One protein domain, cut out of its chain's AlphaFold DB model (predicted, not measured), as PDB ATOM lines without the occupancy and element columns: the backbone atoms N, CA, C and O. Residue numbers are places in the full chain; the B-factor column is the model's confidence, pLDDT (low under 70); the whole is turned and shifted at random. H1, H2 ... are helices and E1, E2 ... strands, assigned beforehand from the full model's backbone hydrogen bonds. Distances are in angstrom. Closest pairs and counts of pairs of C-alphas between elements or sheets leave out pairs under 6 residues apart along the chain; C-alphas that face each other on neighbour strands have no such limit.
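Overview. This is residues 6 to 118 of the 122 residues of the protein "J domain-containing protein" of Euryarchaeota archaeon RBG_16_68_12 (UniProt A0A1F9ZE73). H3 and H4 make a helical hairpin, and kinked H2 packs steeply on H4 with its later part. A small strand hairpin, E1 and E2, with short H1 near E2, lies on the side of H4 away from H3. The 113 printed residues hold, in order, E1, E2, H1, H2, H3 and H4: mostly helix, compact, radius of gyration of the C-alphas 14.5 A, spans 38 by 36 by 22 A.

Arrangement. E1, residues 6 to 8, and E2, 13 to 16, are antiparallel; N 8 and O 13 are 2.9 A apart. H1, 20 to 24, comes closest to E2 at C-alphas 22 and 15, 5.0 A. H4, 101 to 117, touches H2, 38 to 59, at C-alphas 110 and 56, 4.1 A, opposite ways at a steep tilt of 68 degrees, only just short of about perpendicular. H3, 79 to 93, touches H4 at C-alphas 93 and 104, 5.1 A, opposite ways at a shallow 13 degrees. Every O i to N i+4 pair is within hydrogen-bond range in H1, H3 and H4; in H2, 17 of 18.

Along the chain. E1 begins at C-alpha 6 (-1.483, 33.740, -3.017). H2 spans 28.2 A, with a kink of 42 degrees near residue 51; H3 20.8 A; H4 24.5 A, ending at C-alpha 117 (-7.126, 19.029, -18.961).

Size, cuts and confidence. The farthest C-alphas, Ala 39 and Ala 97, are 41.3 A apart. The printed part has no cut. The links H1 to H2 and H2 to H3 are long. Residues 68 to 74 have pLDDT under 70.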
ATOM      1  N   TYR A   6      -1.153  34.484  -1.808       92.44
ATOM      2  CA  TYR A   6      -1.483  33.740  -3.017       92.44
ATOM      3  C   TYR A   6      -2.919  33.218  -2.973       92.44
ATOM      4  O   TYR A   6      -3.522  33.122  -1.900       92.44
ATOM      5  N   HIS A   7      -3.476  32.868  -4.132       94.69
ATOM      6  CA  HIS A   7      -4.802  32.262  -4.215       94.69
ATOM      7  C   HIS A   7      -4.685  30.735  -4.228       94.69
ATOM      8  O   HIS A   7      -3.970  30.161  -5.044       94.69
ATOM      9  N   CYS A   8      -5.392  30.065  -3.321       95.12
ATOM     10  CA  CYS A   8      -5.392  28.611  -3.229       95.12
ATOM     11  C   CYS A   8      -6.537  28.030  -4.056       95.12
ATOM     12  O   CYS A   8      -7.704  28.224  -3.714       95.12
ATOM     13  N   TYR A   9      -6.235  27.251  -5.097       94.94
ATOM     14  CA  TYR A   9      -7.291  26.633  -5.905       94.94
ATOM     15  C   TYR A   9      -8.060  25.539  -5.152       94.94
ATOM     16  O   TYR A   9      -9.187  25.222  -5.512       94.94
ATOM     17  N   ALA A  10      -7.504  24.963  -4.083       93.00
ATOM     18  CA  ALA A  10      -8.198  23.919  -3.329       93.00
ATOM     19  C   ALA A  10      -9.353  24.454  -2.464       93.00
ATOM     20  O   ALA A  10     -10.297  23.708  -2.206       93.00
ATOM     21  N   CYS A  11      -9.285  25.711  -2.011       93.62
ATOM     22  CA  CYS A  11     -10.308  26.329  -1.157       93.62
ATOM     23  C   CYS A  11     -10.868  27.656  -1.697       93.62
ATOM     24  O   CYS A  11     -11.783  28.204  -1.085       93.62
ATOM     25  N   LEU A  12     -10.342  28.162  -2.820       92.31
ATOM     26  CA  LEU A  12     -10.712  29.431  -3.466       92.31
ATOM     27  C   LEU A  12     -10.534  30.670  -2.576       92.31
ATOM     28  O   LEU A  12     -11.222  31.676  -2.746       92.31
ATOM     29  N   ARG A  13      -9.607  30.609  -1.613       93.50
ATOM     30  CA  ARG A  13      -9.285  31.724  -0.713       93.50
ATOM     31  C   ARG A  13      -7.879  32.240  -0.961       93.50
ATOM     32  O   ARG A  13      -6.988  31.496  -1.372       93.50
ATOM     33  N   ARG A  14      -7.690  33.525  -0.663       93.88
ATOM     34  CA  ARG A  14      -6.370  34.139  -0.565       93.88
ATOM     35  C   ARG A  14      -5.743  33.774   0.781       93.88
ATOM     36  O   ARG A  14      -6.408  33.870   1.811       93.88
ATOM     37  N   HIS A  15      -4.481  33.365   0.768       94.81
ATOM     38  CA  HIS A  15      -3.712  33.051   1.967       94.81
ATOM     39  C   HIS A  15      -2.440  33.879   2.026       94.81
ATOM     40  O   HIS A  15      -1.742  34.009   1.025       94.81
ATOM     41  N   ASP A  16      -2.130  34.372   3.220       93.81
ATOM     42  CA  ASP A  16      -0.804  34.866   3.572       93.81
ATOM     43  C   ASP A  16       0.176  33.684   3.693       93.81
ATOM     44  O   ASP A  16      -0.143  32.678   4.339       93.81
ATOM     45  N   LYS A  17       1.357  33.792   3.078       91.25
ATOM     46  CA  LYS A  17       2.375  32.728   3.011       91.25
ATOM     47  C   LYS A  17       3.006  32.392   4.365       91.25
ATOM     48  O   LYS A  17       3.489  31.270   4.524       91.25
ATOM     49  N   ALA A  18       3.022  33.321   5.318       91.81
ATOM     50  CA  ALA A  18       3.559  33.123   6.662       91.81
ATOM     51  C   ALA A  18       2.536  32.485   7.617       91.81
ATOM     52  O   ALA A  18       2.918  31.831   8.595       91.81
ATOM     53  N   SER A  19       1.236  32.612   7.323       94.06
ATOM     54  CA  SER A  19       0.182  31.977   8.122       94.06
ATOM     55  C   SER A  19       0.324  30.446   8.157       94.06
ATOM     56  O   SER A  19       0.829  29.826   7.219       94.06
ATOM     57  N   SER A  20      -0.126  29.804   9.243       93.75
ATOM     58  CA  SER A  20      -0.127  28.333   9.354       93.75
ATOM     59  C   SER A  20      -0.897  27.686   8.201       93.75
ATOM     60  O   SER A  20      -0.351  26.856   7.481       93.75
ATOM     61  N   VAL A  21      -2.118  28.163   7.949       92.69
ATOM     62  CA  VAL A  21      -2.970  27.678   6.856       92.69
ATOM     63  C   VAL A  21      -2.320  27.912   5.489       92.69
ATOM     64  O   VAL A  21      -2.374  27.036   4.631       92.69
ATOM     65  N   GLY A  22      -1.677  29.063   5.273       92.06
ATOM     66  CA  GLY A  22      -0.976  29.353   4.022       92.06
ATOM     67  C   GLY A  22       0.236  28.457   3.786       92.06
ATOM     68  O   GLY A  22       0.492  28.055   2.656       92.06
ATOM     69  N   ARG A  23       0.958  28.058   4.837       91.38
ATOM     70  CA  ARG A  23       2.033  27.064   4.707       91.38
ATOM     71  C   ARG A  23       1.484  25.697   4.295       91.38
ATOM     72  O   ARG A  23       1.994  25.109   3.342       91.38
ATOM     73  N   ASP A  24       0.399  25.249   4.922       91.75
ATOM     74  CA  ASP A  24      -0.230  23.952   4.623       91.75
ATOM     75  C   ASP A  24      -0.870  23.910   3.227       91.75
ATOM     76  O   ASP A  24      -0.864  22.886   2.531       91.75
ATOM     77  N   HIS A  25      -1.417  25.039   2.781       93.62
ATOM     78  CA  HIS A  25      -2.063  25.168   1.480       93.62
ATOM     79  C   HIS A  25      -1.105  25.575   0.359       93.62
ATOM     80  O   HIS A  25      -1.555  25.711  -0.780       93.62
ATOM     81  N   ARG A  26       0.190  25.784   0.625       91.50
ATOM     82  CA  ARG A  26       1.134  26.347  -0.358       91.50
ATOM     83  C   ARG A  26       1.249  25.515  -1.635       91.50
ATOM     84  O   ARG A  26       1.435  26.050  -2.719       91.50
ATOM     85  N   ARG A  27       1.063  24.197  -1.530       91.12
ATOM     86  CA  ARG A  27       1.021  23.262  -2.673       91.12
ATOM     87  C   ARG A  27      -0.143  23.490  -3.648       91.12
ATOM     88  O   ARG A  27      -0.142  22.924  -4.738       91.12
ATOM     89  N   PHE A  28      -1.135  24.281  -3.248       94.56
ATOM     90  CA  PHE A  28      -2.319  24.613  -4.038       94.56
ATOM     91  C   PHE A  28      -2.293  26.054  -4.566       94.56
ATOM     92  O   PHE A  28      -3.341  26.597  -4.911       94.56
ATOM     93  N   ASP A  29      -1.121  26.685  -4.590       94.31
ATOM     94  CA  ASP A  29      -0.936  28.001  -5.189       94.31
ATOM     95  C   ASP A  29      -1.200  27.951  -6.706       94.31
ATOM     96  O   ASP A  29      -0.743  27.036  -7.407       94.31
ATOM     97  N   ILE A  30      -1.993  28.906  -7.201       93.06
ATOM     98  CA  ILE A  30      -2.246  29.077  -8.636       93.06
ATOM     99  C   ILE A  30      -1.018  29.630  -9.370       93.06
ATOM    100  O   ILE A  30      -0.795  29.266 -10.522       93.06
ATOM    101  N   ASP A  31      -0.207  30.445  -8.692       88.50
ATOM    102  CA  ASP A  31       0.904  31.200  -9.275       88.50
ATOM    103  C   ASP A  31       2.242  30.456  -9.150       88.50
ATOM    104  O   ASP A  31       3.202  30.778  -9.849       88.50
ATOM    105  N   ALA A  32       2.335  29.463  -8.258       88.31
ATOM    106  CA  ALA A  32       3.591  28.781  -7.964       88.31
ATOM    107  C   ALA A  32       3.447  27.259  -7.845       88.31
ATOM    108  O   ALA A  32       2.509  26.725  -7.249       88.31
ATOM    109  N   ASP A  33       4.445  26.539  -8.360       87.19
ATOM    110  CA  ASP A  33       4.655  25.139  -8.011       87.19
ATOM    111  C   ASP A  33       5.534  25.053  -6.756       87.19
ATOM    112  O   ASP A  33       6.689  25.475  -6.761       87.19
ATOM    113  N   ALA A  34       4.976  24.526  -5.666       85.56
ATOM    114  CA  ALA A  34       5.696  24.317  -4.410       85.56
ATOM    115  C   ALA A  34       6.344  22.922  -4.305       85.56
ATOM    116  O   ALA A  34       6.815  22.550  -3.230       85.56
ATOM    117  N   SER A  35       6.324  22.130  -5.378       87.44
ATOM    118  CA  SER A  35       6.885  20.781  -5.394       87.44
ATOM    119  C   SER A  35       8.407  20.828  -5.299       87.44
ATOM    120  O   SER A  35       9.074  21.425  -6.138       87.44
ATOM    121  N   THR A  36       8.968  20.138  -4.309       90.69
ATOM    122  CA  THR A  36      10.420  19.993  -4.122       90.69
ATOM    123  C   THR A  36      10.944  18.637  -4.595       90.69
ATOM    124  O   THR A  36      12.136  18.356  -4.488       90.69
ATOM    125  N   SER A  37      10.069  17.776  -5.127       94.12
ATOM    126  CA  SER A  37      10.440  16.473  -5.682       94.12
ATOM    127  C   SER A  37       9.514  16.037  -6.827       94.12
ATOM    128  O   SER A  37       8.366  16.490  -6.902       94.12
ATOM    129  N   PRO A  38       9.946  15.091  -7.688       95.56
ATOM    130  CA  PRO A  38       9.097  14.531  -8.742       95.56
ATOM    131  C   PRO A  38       7.811  13.876  -8.217       95.56
ATOM    132  O   PRO A  38       6.771  13.928  -8.871       95.56
ATOM    133  N   ALA A  39       7.858  13.269  -7.027       94.88
ATOM    134  CA  ALA A  39       6.679  12.685  -6.392       94.88
ATOM    135  C   ALA A  39       5.655  13.765  -6.008       94.88
ATOM    136  O   ALA A  39       4.468  13.616  -6.300       94.88
ATOM    137  N   GLN A  40       6.112  14.878  -5.424       92.69
ATOM    138  CA  GLN A  40       5.242  16.016  -5.122       92.69
ATOM    139  C   GLN A  40       4.671  16.654  -6.392       92.69
ATOM    140  O   GLN A  40       3.476  16.939  -6.424       92.69
ATOM    141  N   ALA A  41       5.469  16.774  -7.457       92.75
ATOM    142  CA  ALA A  41       5.000  17.297  -8.740       92.75
ATOM    143  C   ALA A  41       3.873  16.433  -9.334       92.75
ATOM    144  O   ALA A  41       2.859  16.959  -9.788       92.75
ATOM    145  N   ARG A  42       3.984  15.098  -9.256       93.75
ATOM    146  CA  ARG A  42       2.909  14.175  -9.675       93.75
ATOM    147  C   ARG A  42       1.649  14.312  -8.820       93.75
ATOM    148  O   ARG A  42       0.544  14.282  -9.354       93.75
ATOM    149  N   ILE A  43       1.802  14.475  -7.506       92.00
ATOM    150  CA  ILE A  43       0.670  14.710  -6.598       92.00
ATOM    151  C   ILE A  43      -0.020  16.037  -6.938       92.00
ATOM    152  O   ILE A  43      -1.248  16.097  -7.007       92.00
ATOM    153  N   ARG A  44       0.753  17.098  -7.186       92.75
ATOM    154  CA  ARG A  44       0.217  18.393  -7.614       92.75
ATOM    155  C   ARG A  44      -0.543  18.265  -8.928       92.75
ATOM    156  O   ARG A  44      -1.670  18.740  -9.025       92.75
ATOM    157  N   GLU A  45       0.038  17.578  -9.903       92.69
ATOM    158  CA  GLU A  45      -0.579  17.316 -11.201       92.69
ATOM    159  C   GLU A  45      -1.934  16.599 -11.057       92.69
ATOM    160  O   GLU A  45      -2.921  16.994 -11.677       92.69
ATOM    161  N   PHE A  46      -2.021  15.604 -10.170       91.31
ATOM    162  CA  PHE A  46      -3.284  14.941  -9.833       91.31
ATOM    163  C   PHE A  46      -4.319  15.906  -9.222       91.31
ATOM    164  O   PHE A  46      -5.505  15.861  -9.566       91.31
ATOM    165  N   TYR A  47      -3.898  16.815  -8.338       92.12
ATOM    166  CA  TYR A  47      -4.806  17.805  -7.754       92.12
ATOM    167  C   TYR A  47      -5.277  18.858  -8.755       92.12
ATOM    168  O   TYR A  47      -6.440  19.253  -8.701       92.12
ATOM    169  N   LEU A  48      -4.430  19.281  -9.692       93.06
ATOM    170  CA  LEU A  48      -4.839  20.193 -10.758       93.06
ATOM    171  C   LEU A  48      -5.907  19.564 -11.660       93.06
ATOM    172  O   LEU A  48      -6.898  20.210 -11.981       93.06
ATOM    173  N   GLN A  49      -5.764  18.278 -11.979       90.00
ATOM    174  CA  GLN A  49      -6.732  17.521 -12.782       90.00
ATOM    175  C   GLN A  49      -8.086  17.304 -12.093       90.00
ATOM    176  O   GLN A  49      -9.071  16.978 -12.755       90.00
ATOM    177  N   THR A  50      -8.136  17.452 -10.768       89.75
ATOM    178  CA  THR A  50      -9.341  17.253  -9.956       89.75
ATOM    179  C   THR A  50      -9.833  18.590  -9.401       89.75
ATOM    180  O   THR A  50     -10.672  19.251 -10.011       89.75
ATOM    181  N   LYS A  51      -9.267  19.030  -8.274       91.25
ATOM    182  CA  LYS A  51      -9.589  20.297  -7.606       91.25
ATOM    183  C   LYS A  51      -9.294  21.511  -8.483       91.25
ATOM    184  O   LYS A  51     -10.039  22.478  -8.424       91.25
ATOM    185  N   GLY A  52      -8.225  21.474  -9.280       93.88
ATOM    186  CA  GLY A  52      -7.874  22.582 -10.169       93.88
ATOM    187  C   GLY A  52      -8.925  22.807 -11.252       93.88
ATOM    188  O   GLY A  52      -9.376  23.932 -11.428       93.88
ATOM    189  N   VAL A  53      -9.384  21.741 -11.916       93.19
ATOM    190  CA  VAL A  53     -10.484  21.806 -12.895       93.19
ATOM    191  C   VAL A  53     -11.771  22.321 -12.247       93.19
ATOM    192  O   VAL A  53     -12.419  23.208 -12.798       93.19
ATOM    193  N   GLU A  54     -12.127  21.820 -11.062       91.62
ATOM    194  CA  GLU A  54     -13.298  22.303 -10.321       91.62
ATOM    195  C   GLU A  54     -13.185  23.797  -9.973       91.62
ATOM    196  O   GLU A  54     -14.124  24.566 -10.183       91.62
ATOM    197  N   ALA A  55     -12.023  24.221  -9.479       94.75
ATOM    198  CA  ALA A  55     -11.735  25.611  -9.162       94.75
ATOM    199  C   ALA A  55     -11.807  26.505 -10.401       94.75
ATOM    200  O   ALA A  55     -12.423  27.565 -10.354       94.75
ATOM    201  N   ALA A  56     -11.227  26.065 -11.516       95.75
ATOM    202  CA  ALA A  56     -11.225  26.799 -12.770       95.75
ATOM    203  C   ALA A  56     -12.643  26.996 -13.328       95.75
ATOM    204  O   ALA A  56     -12.998  28.099 -13.736       95.75
ATOM    205  N   LEU A  57     -13.486  25.960 -13.273       94.75
ATOM    206  CA  LEU A  57     -14.901  26.068 -13.637       94.75
ATOM    207  C   LEU A  57     -15.620  27.109 -12.777       94.75
ATOM    208  O   LEU A  57     -16.293  27.984 -13.317       94.75
ATOM    209  N   ARG A  58     -15.425  27.063 -11.455       94.69
ATOM    210  CA  ARG A  58     -16.022  28.030 -10.524       94.69
ATOM    211  C   ARG A  58     -15.527  29.457 -10.765       94.69
ATOM    212  O   ARG A  58     -16.332  30.378 -10.735       94.69
ATOM    213  N   ILE A  59     -14.236  29.647 -11.047       95.69
ATOM    214  CA  ILE A  59     -13.659  30.962 -11.381       95.69
ATOM    215  C   ILE A  59     -14.300  31.537 -12.651       95.69
ATOM    216  O   ILE A  59     -14.574  32.730 -12.698       95.69
ATOM    217  N   LEU A  60     -14.605  30.702 -13.650       96.62
ATOM    218  CA  LEU A  60     -15.338  31.116 -14.854       96.62
ATOM    219  C   LEU A  60     -16.873  31.125 -14.672       96.62
ATOM    220  O   LEU A  60     -17.624  31.167 -15.651       96.62
ATOM    221  N   GLY A  61     -17.361  31.056 -13.430       95.31
ATOM    222  CA  GLY A  61     -18.782  31.147 -13.087       95.31
ATOM    223  C   GLY A  61     -19.617  29.920 -13.461       95.31
ATOM    224  O   GLY A  61     -20.840  30.010 -13.581       95.31
ATOM    225  N   PHE A  62     -18.997  28.772 -13.736       93.62
ATOM    226  CA  PHE A  62     -19.725  27.523 -13.945       93.62
ATOM    227  C   PHE A  62     -20.035  26.873 -12.597       93.62
ATOM    228  O   PHE A  62     -19.172  26.261 -11.966       93.62
ATOM    229  N   GLU A  63     -21.287  26.986 -12.164       86.25
ATOM    230  CA  GLU A  63     -21.778  26.341 -10.947       86.25
ATOM    231  C   GLU A  63     -22.365  24.955 -11.239       86.25
ATOM    232  O   GLU A  63     -22.890  24.689 -12.319       86.25
ATOM    233  N   GLY A  64     -22.263  24.042 -10.270       79.88
ATOM    234  CA  GLY A  64     -22.922  22.732 -10.334       79.88
ATOM    235  C   GLY A  64     -22.386  21.753 -11.387       79.88
ATOM    236  O   GLY A  64     -22.954  20.670 -11.544       79.88
ATOM    237  N   VAL A  65     -21.295  22.077 -12.089       81.44
ATOM    238  CA  VAL A  65     -20.697  21.185 -13.090       81.44
ATOM    239  C   VAL A  65     -20.146  19.927 -12.420       81.44
ATOM    240  O   VAL A  65     -19.258  19.983 -11.570       81.44
ATOM    241  N   ARG A  66     -20.665  18.764 -12.826       77.81
ATOM    242  CA  ARG A  66     -20.232  17.447 -12.343       77.81
ATOM    243  C   ARG A  66     -19.554  16.678 -13.472       77.81
ATOM    244  O   ARG A  66     -20.232  16.076 -14.297       77.81
ATOM    245  N   ILE A  67     -18.223  16.654 -13.474       73.81
ATOM    246  CA  ILE A  67     -17.433  15.840 -14.410       73.81
ATOM    247  C   ILE A  67     -17.238  14.442 -13.799       73.81
ATOM    248  O   ILE A  67     -16.684  14.319 -12.706       73.81
ATOM    249  N   ARG A  68     -17.700  13.381 -14.482       60.12
ATOM    250  CA  ARG A  68     -17.553  11.981 -14.025       60.12
ATOM    251  C   ARG A  68     -16.966  11.059 -15.106       60.12
ATOM    252  O   ARG A  68     -17.641  10.876 -16.119       60.12
ATOM    253  N   PRO A  69     -15.807  10.410 -14.880       60.34
ATOM    254  CA  PRO A  69     -14.832  10.657 -13.805       60.34
ATOM    255  C   PRO A  69     -14.132  12.019 -13.988       60.34
ATOM    256  O   PRO A  69     -14.067  12.502 -15.122       60.34
ATOM    257  N   PRO A  70     -13.599  12.654 -12.922       56.56
ATOM    258  CA  PRO A  70     -12.804  13.874 -13.065       56.56
ATOM    259  C   PRO A  70     -11.677  13.604 -14.068       56.56
ATOM    260  O   PRO A  70     -11.053  12.547 -14.002       56.56
ATOM    261  N   ARG A  71     -11.475  14.529 -15.016       58.69
ATOM    262  CA  ARG A  71     -10.553  14.453 -16.171       58.69
ATOM    263  C   ARG A  71     -11.040  13.733 -17.440       58.69
ATOM    264  O   ARG A  71     -10.709  14.219 -18.511       58.69
ATOM    265  N   PHE A  72     -11.829  12.655 -17.377       61.19
ATOM    266  CA  PHE A  72     -12.207  11.868 -18.584       61.19
ATOM    267  C   PHE A  72     -13.716  11.790 -18.848       61.19
ATOM    268  O   PHE A  72     -14.178  11.080 -19.737       61.19
ATOM    269  N   GLY A  73     -14.498  12.476 -18.021       62.69
ATOM    270  CA  GLY A  73     -15.944  12.365 -18.010       62.69
ATOM    271  C   GLY A  73     -16.674  13.232 -19.018       62.69
ATOM    272  O   GLY A  73     -16.191  14.277 -19.441       62.69
ATOM    273  N   ARG A  74     -17.919  12.845 -19.297       68.81
ATOM    274  CA  ARG A  74     -18.928  13.750 -19.860       68.81
ATOM    275  C   ARG A  74     -19.274  14.853 -18.846       68.81
ATOM    276  O   ARG A  74     -18.980  14.729 -17.655       68.81
ATOM    277  N   GLY A  75     -19.922  15.915 -19.319       81.12
ATOM    278  CA  GLY A  75     -20.391  17.023 -18.475       81.12
ATOM    279  C   GLY A  75     -19.497  18.264 -18.482       81.12
ATOM    280  O   GLY A  75     -19.781  19.209 -17.751       81.12
ATOM    281  N   TRP A  76     -18.448  18.295 -19.308       88.81
ATOM    282  CA  TRP A  76     -17.716  19.533 -19.576       88.81
ATOM    283  C   TRP A  76     -18.622  20.553 -20.273       88.81
ATOM    284  O   TRP A  76     -19.335  20.182 -21.210       88.81
ATOM    285  N   PRO A  77     -18.562  21.840 -19.893       90.31
ATOM    286  CA  PRO A  77     -19.180  22.889 -20.687       90.31
ATOM    287  C   PRO A  77     -18.623  22.898 -22.124       90.31
ATOM    288  O   PRO A  77     -17.445  22.565 -22.328       90.31
ATOM    289  N   PRO A  78     -19.419  23.294 -23.131       90.75
ATOM    290  CA  PRO A  78     -18.932  23.461 -24.499       90.75
ATOM    291  C   PRO A  78     -17.714  24.390 -24.558       90.75
ATOM    292  O   PRO A  78     -17.649  25.371 -23.818       90.75
ATOM    293  N   LEU A  79     -16.749  24.112 -25.443       90.88
ATOM    294  CA  LEU A  79     -15.528  24.925 -25.542       90.88
ATOM    295  C   LEU A  79     -15.852  26.389 -25.867       90.88
ATOM    296  O   LEU A  79     -15.337  27.295 -25.218       90.88
ATOM    297  N   ALA A  80     -16.788  26.606 -26.792       93.12
ATOM    298  CA  ALA A  80     -17.271  27.936 -27.148       93.12
ATOM    299  C   ALA A  80     -17.851  28.701 -25.944       93.12
ATOM    300  O   ALA A  80     -17.673  29.912 -25.841       93.12
ATOM    301  N   GLU A  81     -18.507  28.004 -25.012       94.94
ATOM    302  CA  GLU A  81     -19.052  28.614 -23.796       94.94
ATOM    303  C   GLU A  81     -17.939  29.028 -22.828       94.94
ATOM    304  O   GLU A  81     -17.976  30.129 -22.277       94.94
ATOM    305  N   ILE A  82     -16.924  28.175 -22.655       94.94
ATOM    306  CA  ILE A  82     -15.736  28.483 -21.846       94.94
ATOM    307  C   ILE A  82     -15.030  29.718 -22.405       94.94
ATOM    308  O   ILE A  82     -14.775  30.662 -21.659       94.94
ATOM    309  N   ASP A  83     -14.762  29.744 -23.712       96.25
ATOM    310  CA  ASP A  83     -14.084  30.868 -24.357       96.25
ATOM    311  C   ASP A  83     -14.916  32.154 -24.290       96.25
ATOM    312  O   ASP A  83     -14.361  33.232 -24.070       96.25
ATOM    313  N   ARG A  84     -16.247  32.064 -24.429       97.25
ATOM    314  CA  ARG A  84     -17.141  33.219 -24.284       97.25
ATOM    315  C   ARG A  84     -17.049  33.824 -22.885       97.25
ATOM    316  O   ARG A  84     -16.859  35.034 -22.766       97.25
ATOM    317  N   ARG A  85     -17.152  32.999 -21.836       97.19
ATOM    318  CA  ARG A  85     -17.064  33.471 -20.444       97.19
ATOM    319  C   ARG A  85     -15.684  33.999 -20.099       97.19
ATOM    320  O   ARG A  85     -15.585  35.062 -19.500       97.19
ATOM    321  N   TYR A  86     -14.635  33.303 -20.533       97.75
ATOM    322  CA  TYR A  86     -13.264  33.779 -20.393       97.75
ATOM    323  C   TYR A  86     -13.100  35.174 -21.004       97.75
ATOM    324  O   TYR A  86     -12.627  36.069 -20.320       97.75
ATOM    325  N   ARG A  87     -13.536  35.395 -22.251       97.25
ATOM    326  CA  ARG A  87     -13.407  36.705 -22.916       97.25
ATOM    327  C   ARG A  87     -14.166  37.815 -22.194       97.25
ATOM    328  O   ARG A  87     -13.641  38.920 -22.103       97.25
ATOM    329  N   ALA A  88     -15.373  37.531 -21.704       97.19
ATOM    330  CA  ALA A  88     -16.162  38.496 -20.941       97.19
ATOM    331  C   ALA A  88     -15.438  38.896 -19.644       97.19
ATOM    332  O   ALA A  88     -15.103  40.064 -19.463       97.19
ATOM    333  N   LEU A  89     -15.079  37.910 -18.818       97.38
ATOM    334  CA  LEU A  89     -14.392  38.134 -17.544       97.38
ATOM    335  C   LEU A  89     -13.008  38.769 -17.731       97.38
ATOM    336  O   LEU A  89     -12.627  39.669 -16.990       97.38
ATOM    337  N   ALA A  90     -12.250  38.325 -18.734       96.81
ATOM    338  CA  ALA A  90     -10.930  38.863 -19.036       96.81
ATOM    339  C   ALA A  90     -11.004  40.331 -19.463       96.81
ATOM    340  O   ALA A  90     -10.137  41.103 -19.072       96.81
ATOM    341  N   ARG A  91     -12.029  40.725 -20.232       96.25
ATOM    342  CA  ARG A  91     -12.254  42.126 -20.615       96.25
ATOM    343  C   ARG A  91     -12.593  42.989 -19.402       96.25
ATOM    344  O   ARG A  91     -12.054  44.081 -19.288       96.25
ATOM    345  N   GLU A  92     -13.463  42.503 -18.523       95.50
ATOM    346  CA  GLU A  92     -13.879  43.223 -17.312       95.50
ATOM    347  C   GLU A  92     -12.731  43.387 -16.310       95.50
ATOM    348  O   GLU A  92     -12.553  44.455 -15.733       95.50
ATOM    349  N   ALA A  93     -11.922  42.343 -16.116       96.12
ATOM    350  CA  ALA A  93     -10.824  42.350 -15.154       96.12
ATOM    351  C   ALA A  93      -9.502  42.910 -15.715       96.12
ATOM    352  O   ALA A  93      -8.531  43.000 -14.967       96.12
ATOM    353  N   HIS A  94      -9.423  43.257 -17.006       94.56
ATOM    354  CA  HIS A  94      -8.155  43.631 -17.634       94.56
ATOM    355  C   HIS A  94      -7.542  44.880 -16.971       94.56
ATOM    356  O   HIS A  94      -8.209  45.917 -16.929       94.56
ATOM    357  N   PRO A  95      -6.269  44.848 -16.524       94.94
ATOM    358  CA  PRO A  95      -5.627  46.002 -15.884       94.94
ATOM    359  C   PRO A  95      -5.630  47.266 -16.749       94.94
ATOM    360  O   PRO A  95      -5.929  48.346 -16.253       94.94
ATOM    361  N   ASP A  96      -5.389  47.125 -18.055       94.38
ATOM    362  CA  ASP A  96      -5.422  48.255 -19.003       94.38
ATOM    363  C   ASP A  96      -6.814  48.898 -19.141       94.38
ATOM    364  O   ASP A  96      -6.928  50.040 -19.572       94.38
ATOM    365  N   ALA A  97      -7.877  48.183 -18.760       91.00
ATOM    366  CA  ALA A  97      -9.238  48.708 -18.682       91.00
ATOM    367  C   ALA A  97      -9.590  49.237 -17.274       91.00
ATOM    368  O   ALA A  97     -10.748  49.546 -17.006       91.00
ATOM    369  N   GLY A  98      -8.608  49.328 -16.370       93.06
ATOM    370  CA  GLY A  98      -8.795  49.696 -14.964       93.06
ATOM    371  C   GLY A  98      -9.259  48.545 -14.062       93.06
ATOM    372  O   GLY A  98      -9.664  48.792 -12.927       93.06
ATOM    373  N   GLY A  99      -9.230  47.303 -14.552       94.12
ATOM    374  CA  GLY A  99      -9.651  46.116 -13.809       94.12
ATOM    375  C   GLY A  99      -8.623  45.607 -12.791       94.12
ATOM    376  O   GLY A  99      -7.462  46.020 -12.761       94.12
ATOM    377  N   ASP A 100      -9.053  44.670 -11.941       94.00
ATOM    378  CA  ASP A 100      -8.194  44.064 -10.920       94.00
ATOM    379  C   ASP A 100      -7.238  43.015 -11.513       94.00
ATOM    380  O   ASP A 100      -7.640  41.934 -11.959       94.00
ATOM    381  N   ALA A 101      -5.938  43.303 -11.433       92.12
ATOM    382  CA  ALA A 101      -4.890  42.437 -11.960       92.12
ATOM    383  C   ALA A 101      -4.848  41.051 -11.298       92.12
ATOM    384  O   ALA A 101      -4.443  40.080 -11.938       92.12
ATOM    385  N   GLU A 102      -5.236  40.929 -10.026       91.38
ATOM    386  CA  GLU A 102      -5.301  39.626  -9.360       91.38
ATOM    387  C   GLU A 102      -6.436  38.762  -9.906       91.38
ATOM    388  O   GLU A 102      -6.223  37.594 -10.240       91.38
ATOM    389  N   SER A 103      -7.621  39.342 -10.056       93.50
ATOM    390  CA  SER A 103      -8.762  38.700 -10.700       93.50
ATOM    391  C   SER A 103      -8.423  38.287 -12.128       93.50
ATOM    392  O   SER A 103      -8.676  37.140 -12.499       93.50
ATOM    393  N   PHE A 104      -7.754  39.151 -12.896       95.94
ATOM    394  CA  PHE A 104      -7.302  38.819 -14.245       95.94
ATOM    395  C   PHE A 104      -6.372  37.597 -14.266       95.94
ATOM    396  O   PHE A 104      -6.609  36.664 -15.031       95.94
ATOM    397  N   ARG A 105      -5.365  37.539 -13.380       94.06
ATOM    398  CA  ARG A 105      -4.472  36.368 -13.263       94.06
ATOM    399  C   ARG A 105      -5.230  35.086 -12.918       94.06
ATOM    400  O   ARG A 105      -4.980  34.051 -13.528       94.06
ATOM    401  N   ARG A 106      -6.196  35.148 -11.996       96.00
ATOM    402  CA  ARG A 106      -7.045  33.995 -11.639       96.00
ATOM    403  C   ARG A 106      -7.853  33.493 -12.838       96.00
ATOM    404  O   ARG A 106      -7.965  32.283 -13.029       96.00
ATOM    405  N   ILE A 107      -8.390  34.407 -13.648       97.50
ATOM    406  CA  ILE A 107      -9.146  34.089 -14.868       97.50
ATOM    407  C   ILE A 107      -8.238  33.440 -15.926       97.50
ATOM    408  O   ILE A 107      -8.633  32.436 -16.523       97.50
ATOM    409  N   GLN A 108      -7.019  33.962 -16.126       97.25
ATOM    410  CA  GLN A 108      -6.019  33.364 -17.025       97.25
ATOM    411  C   GLN A 108      -5.667  31.940 -16.591       97.25
ATOM    412  O   GLN A 108      -5.816  30.992 -17.361       97.25
ATOM    413  N   TRP A 109      -5.309  31.771 -15.318       97.44
ATOM    414  CA  TRP A 109      -5.009  30.462 -14.752       97.44
ATOM    415  C   TRP A 109      -6.169  29.477 -14.960       97.44
ATOM    416  O   TRP A 109      -5.964  28.341 -15.386       97.44
ATOM    417  N   ALA A 110      -7.409  29.915 -14.722       97.31
ATOM    418  CA  ALA A 110      -8.578  29.063 -14.892       97.31
ATOM    419  C   ALA A 110      -8.728  28.565 -16.339       97.31
ATOM    420  O   ALA A 110      -8.898  27.363 -16.555       97.31
ATOM    421  N   VAL A 111      -8.630  29.446 -17.342       97.25
ATOM    422  CA  VAL A 111      -8.776  29.015 -18.741       97.25
ATOM    423  C   VAL A 111      -7.628  28.100 -19.180       97.25
ATOM    424  O   VAL A 111      -7.864  27.138 -19.913       97.25
ATOM    425  N   GLU A 112      -6.406  28.328 -18.695       96.12
ATOM    426  CA  GLU A 112      -5.248  27.470 -18.968       96.12
ATOM    427  C   GLU A 112      -5.431  26.058 -18.403       96.12
ATOM    428  O   GLU A 112      -5.210  25.074 -19.112       96.12
ATOM    429  N   ILE A 113      -5.906  25.941 -17.159       95.12
ATOM    430  CA  ILE A 113      -6.212  24.651 -16.526       95.12
ATOM    431  C   ILE A 113      -7.282  23.895 -17.312       95.12
ATOM    432  O   ILE A 113      -7.117  22.703 -17.586       95.12
ATOM    433  N   LEU A 114      -8.360  24.570 -17.721       93.75
ATOM    434  CA  LEU A 114      -9.408  23.923 -18.508       93.75
ATOM    435  C   LEU A 114      -8.884  23.479 -19.873       93.75
ATOM    436  O   LEU A 114      -9.130  22.343 -20.257       93.75
ATOM    437  N   ARG A 115      -8.118  24.312 -20.583       91.94
ATOM    438  CA  ARG A 115      -7.526  23.943 -21.882       91.94
ATOM    439  C   ARG A 115      -6.549  22.778 -21.770       91.94
ATOM    440  O   ARG A 115      -6.521  21.924 -22.649       91.94
ATOM    441  N   ARG A 116      -5.770  22.729 -20.690       91.81
ATOM    442  CA  ARG A 116      -4.781  21.675 -20.456       91.81
ATOM    443  C   ARG A 116      -5.419  20.314 -20.182       91.81
ATOM    444  O   ARG A 116      -4.872  19.301 -20.611       91.81
ATOM    445  N   TYR A 117      -6.528  20.282 -19.441       90.12
ATOM    446  CA  TYR A 117      -7.126  19.029 -18.961       90.12
ATOM    447  C   TYR A 117      -8.440  18.638 -19.619       90.12
ATOM    448  O   TYR A 117      -8.923  17.534 -19.360       90.12
ATOM    449  N   ARG A 118      -9.019  19.499 -20.458       86.62
ATOM    450  CA  ARG A 118     -10.167  19.126 -21.281       86.62
ATOM    451  C   ARG A 118      -9.783  17.914 -22.144       86.62
ATOM    452  O   ARG A 118      -8.721  17.938 -22.772       86.62
TER     453      ARG A 118